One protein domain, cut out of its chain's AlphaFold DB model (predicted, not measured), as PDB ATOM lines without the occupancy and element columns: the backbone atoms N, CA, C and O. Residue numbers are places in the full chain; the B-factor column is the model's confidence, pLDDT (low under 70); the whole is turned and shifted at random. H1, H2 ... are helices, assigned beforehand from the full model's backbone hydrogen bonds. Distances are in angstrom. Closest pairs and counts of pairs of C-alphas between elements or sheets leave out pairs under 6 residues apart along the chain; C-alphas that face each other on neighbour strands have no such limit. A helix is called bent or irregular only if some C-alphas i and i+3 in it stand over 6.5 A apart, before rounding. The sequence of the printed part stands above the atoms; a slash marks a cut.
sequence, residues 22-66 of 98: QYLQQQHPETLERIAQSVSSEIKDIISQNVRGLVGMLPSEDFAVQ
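What this domain is: This is residues 22 to 66 of the 98 residues of the protein "DUF760 domain-containing protein" of Chroococcales cyanobacterium metabat2.561 (UniProt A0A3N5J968). The longest helix, H3, and the shorter H2 make the two arms of an open V, joined at its corner by a tight link, with the space between the arms left empty. At the far end of the H2 arm the very short H1 makes a small turn, and at the far end of the H3 arm residues 57 to 66 make a hooked tail with no named element. The printed part has 45 residues with three named helices, in the order H1, H2, H3, and no named strand; the class is all helix. The whole is only just extended, close to loose, with a radius of gyration of the C-alphas of 14.3 A, and the C-alphas span 35 by 26 by 17 A along their three main axes.

How they stand to each other: H3, residues 41 to 56, touches no helix. H2, residues 29 to 38, precedes it across a tight link of 2 residues, and the two helices are apart. H1, residues 22 to 25, is joined to H2 by a tight link of 3 residues. H1 and H2 are close but not clearly touching, with 1 pair of C-alphas within 8 A, the closest being those of Leu 24 and Leu 32, 7.5 A apart; their centres are 13.1 A apart. H1 and H3 are apart. In H2 and H3 every pair of O of residue i and N of residue i+4 is within hydrogen-bond range, while H1 is too short for such a pair and has 1 pair of O i and N i+3, which is within range.

Where its parts are: H3, 16 residues from Ser 41 to Gly 56, measures 22.2 A from its first C-alpha at (-7.750, 2.660, -36.664) to its last at (1.574, 2.195, -16.491). H2, 10 residues from Pro 29 to Ser 38, measures 14.3 A from first to last C-alpha. H1, 4 residues from Gln 22 to Gln 25, measures 5.1 A and begins with C-alpha 22 at (7.243, 22.743, -32.292). No helix is bent or irregular.

The domain as a whole: The two C-alphas farthest apart are those of Ser 38 and Glu 61, 36.5 A, and the C-alphas of Gln 22 and Gln 66, the first and last printed, are 32.8 A apart. Residues 45 to 54, which belong to H3, stand free, as do residues 57 to 62. Residues 37 to 43, of which 41 to 43 belong to H3, also stand free, and so do residues 25 to 31, of which 29 to 31 belong to H2. The printed part has no cut, and no link between the named helices is long. The mean pLDDT of the printed part is 81.3, and the model's confidence is low, under 70, at residues 55 to 60.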
ATOM      1  N   GLN A  22       7.384  21.301 -32.104       84.75
ATOM      2  CA  GLN A  22       7.243  22.743 -32.292       84.75
ATOM      3  C   GLN A  22       6.286  23.071 -33.451       84.75
ATOM      4  O   GLN A  22       5.387  23.897 -33.294       84.75
ATOM      5  N   TYR A  23       6.406  22.371 -34.582       86.06
ATOM      6  CA  TYR A  23       5.473  22.487 -35.703       86.06
ATOM      7  C   TYR A  23       4.031  22.161 -35.290       86.06
ATOM      8  O   TYR A  23       3.123  22.919 -35.629       86.06
ATOM      9  N   LEU A  24       3.820  21.073 -34.537       83.19
ATOM     10  CA  LEU A  24       2.504  20.644 -34.054       83.19
ATOM     11  C   LEU A  24       1.894  21.646 -33.065       83.19
ATOM     12  O   LEU A  24       0.706  21.938 -33.166       83.19
ATOM     13  N   GLN A  25       2.692  22.207 -32.152       82.50
ATOM     14  CA  GLN A  25       2.242  23.225 -31.192       82.50
ATOM     15  C   GLN A  25       1.815  24.539 -31.863       82.50
ATOM     16  O   GLN A  25       0.969  25.251 -31.328       82.50
ATOM     17  N   GLN A  26       2.383  24.861 -33.028       90.31
ATOM     18  CA  GLN A  26       2.036  26.054 -33.807       90.31
ATOM     19  C   GLN A  26       0.813  25.852 -34.722       90.31
ATOM     20  O   GLN A  26       0.334  26.819 -35.316       90.31
ATOM     21  N   GLN A  27       0.301  24.623 -34.863       89.38
ATOM     22  CA  GLN A  27      -0.877  24.366 -35.694       89.38
ATOM     23  C   GLN A  27      -2.167  24.835 -35.018       89.38
ATOM     24  O   GLN A  27      -2.344  24.728 -33.805       89.38
ATOM     25  N   HIS A  28      -3.127  25.276 -35.833       92.88
ATOM     26  CA  HIS A  28      -4.484  25.512 -35.351       92.88
ATOM     27  C   HIS A  28      -5.148  24.199 -34.886       92.88
ATOM     28  O   HIS A  28      -4.939  23.155 -35.518       92.88
ATOM     29  N   PRO A  29      -6.008  24.241 -33.846       86.81
ATOM     30  CA  PRO A  29      -6.711  23.062 -33.330       86.81
ATOM     31  C   PRO A  29      -7.474  22.275 -34.403       86.81
ATOM     32  O   PRO A  29      -7.433  21.049 -34.410       86.81
ATOM     33  N   GLU A  30      -8.098  22.968 -35.360       91.81
ATOM     34  CA  GLU A  30      -8.835  22.351 -36.473       91.81
ATOM     35  C   GLU A  30      -7.931  21.501 -37.383       91.81
ATOM     36  O   GLU A  30      -8.332  20.440 -37.866       91.81
ATOM     37  N   THR A  31      -6.685  21.934 -37.602       88.62
ATOM     38  CA  THR A  31      -5.698  21.182 -38.387       88.62
ATOM     39  C   THR A  31      -5.279  19.918 -37.650       88.62
ATOM     40  O   THR A  31      -5.227  18.844 -38.251       88.62
ATOM     41  N   LEU A  32      -5.025  20.023 -36.343       86.25
ATOM     42  CA  LEU A  32      -4.688  18.873 -35.502       86.25
ATOM     43  C   LEU A  32      -5.836  17.859 -35.456       86.25
ATOM     44  O   LEU A  32      -5.598  16.657 -35.563       86.25
ATOM     45  N   GLU A  33      -7.079  18.332 -35.371       85.31
ATOM     46  CA  GLU A  33      -8.264  17.478 -35.390       85.31
ATOM     47  C   GLU A  33      -8.407  16.743 -36.727       85.31
ATOM     48  O   GLU A  33      -8.600  15.527 -36.751       85.31
ATOM     49  N   ARG A  34      -8.224  17.443 -37.853       87.94
ATOM     50  CA  ARG A  34      -8.262  16.823 -39.184       87.94
ATOM     51  C   ARG A  34      -7.154  15.778 -39.356       87.94
ATOM     52  O   ARG A  34      -7.405  14.715 -39.926       87.94
ATOM     53  N   ILE A  35      -5.956  16.041 -38.828       84.56
ATOM     54  CA  ILE A  35      -4.864  15.060 -38.795       84.56
ATOM     55  C   ILE A  35      -5.295  13.843 -37.974       84.56
ATOM     56  O   ILE A  35      -5.261  12.737 -38.505       84.56
ATOM     57  N   ALA A  36      -5.782  14.029 -36.744       81.31
ATOM     58  CA  ALA A  36      -6.243  12.946 -35.869       81.31
ATOM     59  C   ALA A  36      -7.383  12.108 -36.488       81.31
ATOM     60  O   ALA A  36      -7.442  10.884 -36.312       81.31
ATOM     61  N   GLN A  37      -8.274  12.745 -37.250       85.75
ATOM     62  CA  GLN A  37      -9.345  12.082 -37.996       85.75
ATOM     63  C   GLN A  37      -8.816  11.273 -39.189       85.75
ATOM     64  O   GLN A  37      -9.379  10.220 -39.486       85.75
ATOM     65  N   SER A  38      -7.730  11.716 -39.832       88.12
ATOM     66  CA  SER A  38      -7.112  11.029 -40.980       88.12
ATOM     67  C   SER A  38      -6.300   9.780 -40.615       88.12
ATOM     68  O   SER A  38      -5.967   8.979 -41.488       88.12
ATOM     69  N   VAL A  39      -5.991   9.594 -39.329       88.38
ATOM     70  CA  VAL A  39      -5.216   8.453 -38.833       88.38
ATOM     71  C   VAL A  39      -6.044   7.164 -38.894       88.38
ATOM     72  O   VAL A  39      -7.206   7.142 -38.470       88.38
ATOM     73  N   SER A  40      -5.437   6.073 -39.376       91.19
ATOM     74  CA  SER A  40      -6.077   4.752 -39.421       91.19
ATOM     75  C   SER A  40      -6.418   4.229 -38.018       91.19
ATOM     76  O   SER A  40      -5.815   4.629 -37.019       91.19
ATOM     77  N   SER A  41      -7.385   3.311 -37.931       88.38
ATOM     78  CA  SER A  41      -7.750   2.660 -36.664       88.38
ATOM     79  C   SER A  41      -6.568   1.919 -36.035       88.38
ATOM     80  O   SER A  41      -6.332   2.059 -34.843       88.38
ATOM     81  N   GLU A  42      -5.768   1.229 -36.849       90.00
ATOM     82  CA  GLU A  42      -4.573   0.507 -36.398       90.00
ATOM     83  C   GLU A  42      -3.554   1.435 -35.720       90.00
ATOM     84  O   GLU A  42      -3.049   1.130 -34.642       90.00
ATOM     85  N   ILE A  43      -3.294   2.613 -36.295       86.88
ATOM     86  CA  ILE A  43      -2.372   3.581 -35.690       86.88
ATOM     87  C   ILE A  43      -2.963   4.152 -34.389       86.88
ATOM     88  O   ILE A  43      -2.225   4.349 -33.423       86.88
ATOM     89  N   LYS A  44      -4.283   4.378 -34.314       85.19
ATOM     90  CA  LYS A  44      -4.948   4.814 -33.068       85.19
ATOM     91  C   LYS A  44      -4.810   3.777 -31.956       85.19
ATOM     92  O   LYS A  44      -4.561   4.156 -30.808       85.19
ATOM     93  N   ASP A  45      -4.926   2.497 -32.290       82.94
ATOM     94  CA  ASP A  45      -4.753   1.398 -31.339       82.94
ATOM     95  C   ASP A  45      -3.302   1.318 -30.845       82.94
ATOM     96  O   ASP A  45      -3.071   1.236 -29.638       82.94
ATOM     97  N   ILE A  46      -2.323   1.447 -31.748       84.38
ATOM     98  CA  ILE A  46      -0.890   1.481 -31.401       84.38
ATOM     99  C   ILE A  46      -0.572   2.670 -30.486       84.38
ATOM    100  O   ILE A  46       0.080   2.496 -29.456       84.38
ATOM    101  N   ILE A  47      -1.052   3.875 -30.812       86.75
ATOM    102  CA  ILE A  47      -0.846   5.065 -29.971       86.75
ATOM    103  C   ILE A  47      -1.502   4.868 -28.601       86.75
ATOM    104  O   ILE A  47      -0.876   5.147 -27.580       86.75
ATOM    105  N   SER A  48      -2.726   4.338 -28.552       81.31
ATOM    106  CA  SER A  48      -3.428   4.070 -27.291       81.31
ATOM    107  C   SER A  48      -2.686   3.047 -26.430       81.31
ATOM    108  O   SER A  48      -2.579   3.223 -25.215       81.31
ATOM    109  N   GLN A  49      -2.145   1.996 -27.048       77.31
ATOM    110  CA  GLN A  49      -1.332   0.989 -26.374       77.31
ATOM    111  C   GLN A  49      -0.032   1.594 -25.830       77.31
ATOM    112  O   GLN A  49       0.318   1.337 -24.678       77.31
ATOM    113  N   ASN A  50       0.643   2.439 -26.615       79.50
ATOM    114  CA  ASN A  50       1.854   3.137 -26.187       79.50
ATOM    115  C   ASN A  50       1.571   4.088 -25.020       79.50
ATOM    116  O   ASN A  50       2.285   4.046 -24.022       79.50
ATOM    117  N   VAL A  51       0.500   4.885 -25.085       81.06
ATOM    118  CA  VAL A  51       0.095   5.775 -23.984       81.06
ATOM    119  C   VAL A  51      -0.234   4.972 -22.727       81.06
ATOM    120  O   VAL A  51       0.229   5.334 -21.655       81.06
ATOM    121  N   ARG A  52      -0.965   3.853 -22.827       72.25
ATOM    122  CA  ARG A  52      -1.226   2.976 -21.667       72.25
ATOM    123  C   ARG A  52       0.059   2.394 -21.078       72.25
ATOM    124  O   ARG A  52       0.167   2.309 -19.861       72.25
ATOM    125  N   GLY A  53       1.020   2.019 -21.924       75.12
ATOM    126  CA  GLY A  53       2.343   1.566 -21.492       75.12
ATOM    127  C   GLY A  53       3.112   2.655 -20.746       75.12
ATOM    128  O   GLY A  53       3.624   2.399 -19.662       75.12
ATOM    129  N   LEU A  54       3.125   3.881 -21.278       76.94
ATOM    130  CA  LEU A  54       3.750   5.041 -20.634       76.94
ATOM    131  C   LEU A  54       3.059   5.399 -19.312       76.94
ATOM    132  O   LEU A  54       3.737   5.616 -18.315       76.94
ATOM    133  N   VAL A  55       1.722   5.386 -19.275       68.50
ATOM    134  CA  VAL A  55       0.923   5.656 -18.067       68.50
ATOM    135  C   VAL A  55       1.133   4.576 -16.995       68.50
ATOM    136  O   VAL A  55       1.192   4.883 -15.809       68.50
ATOM    137  N   GLY A  56       1.287   3.312 -17.398       65.81
ATOM    138  CA  GLY A  56       1.574   2.195 -16.491       65.81
ATOM    139  C   GLY A  56       2.991   2.196 -15.906       65.81
ATOM    140  O   GLY A  56       3.248   1.460 -14.959       65.81
ATOM    141  N   MET A  57       3.893   3.015 -16.454       66.88
ATOM    142  CA  MET A  57       5.264   3.213 -15.970       66.88
ATOM    143  C   MET A  57       5.452   4.565 -15.268       66.88
ATOM    144  O   MET A  57       6.585   4.933 -14.962       66.88
ATOM    145  N   LEU A  58       4.372   5.319 -15.022       65.50
ATOM    146  CA  LEU A  58       4.490   6.624 -14.380       65.50
ATOM    147  C   LEU A  58       5.029   6.481 -12.952       65.50
ATOM    148  O   LEU A  58       4.522   5.649 -12.190       65.50
ATOM    149  N   PRO A  59       6.026   7.296 -12.572       64.44
ATOM    150  CA  PRO A  59       6.544   7.295 -11.216       64.44
ATOM    151  C   PRO A  59       5.427   7.716 -10.253       64.44
ATOM    152  O   PRO A  59       4.775   8.745 -10.429       64.44
ATOM    153  N   SER A  60       5.177   6.900  -9.227       67.94
ATOM    154  CA  SER A  60       4.069   7.096  -8.277       67.94
ATOM    155  C   SER A  60       4.186   8.367  -7.430       67.94
ATOM    156  O   SER A  60       3.234   8.742  -6.755       67.94
ATOM    157  N   GLU A  61       5.354   9.006  -7.434       72.25
ATOM    158  CA  GLU A  61       5.630  10.273  -6.751       72.25
ATOM    159  C   GLU A  61       5.064  11.501  -7.485       72.25
ATOM    160  O   GLU A  61       4.639  12.448  -6.824       72.25
ATOM    161  N   ASP A  62       4.948  11.452  -8.818       75.75
ATOM    162  CA  ASP A  62       4.457  12.572  -9.637       75.75
ATOM    163  C   ASP A  62       2.973  12.439 -10.028       75.75
ATOM    164  O   ASP A  62       2.374  13.374 -10.567       75.75
ATOM    165  N   PHE A  63       2.351  11.283  -9.761       76.12
ATOM    166  CA  PHE A  63       1.002  10.963 -10.232       76.12
ATOM    167  C   PHE A  63       0.123  10.335  -9.151       76.12
ATOM    168  O   PHE A  63       0.517   9.418  -8.434       76.12
ATOM    169  N   ALA A  64      -1.135  10.777  -9.089       74.44
ATOM    170  CA  ALA A  64      -2.143  10.155  -8.241       74.44
ATOM    171  C   ALA A  64      -2.553   8.784  -8.810       74.44
ATOM    172  O   ALA A  64      -3.252   8.703  -9.821       74.44
ATOM    173  N   VAL A  65      -2.135   7.702  -8.149       76.25
ATOM    174  CA  VAL A  65      -2.498   6.327  -8.526       76.25
ATOM    175  C   VAL A  65      -3.806   5.923  -7.838       76.25
ATOM    176  O   VAL A  65      -3.890   5.899  -6.611       76.25
ATOM    177  N   GLN A  66      -4.823   5.555  -8.622       82.75
ATOM    178  CA  GLN A  66      -6.072   4.979  -8.119       82.75
ATOM    179  C   GLN A  66      -6.165   3.503  -8.514       82.75
ATOM    180  O   GLN A  66      -6.153   3.165  -9.696       82.75
TER     181      GLN A  66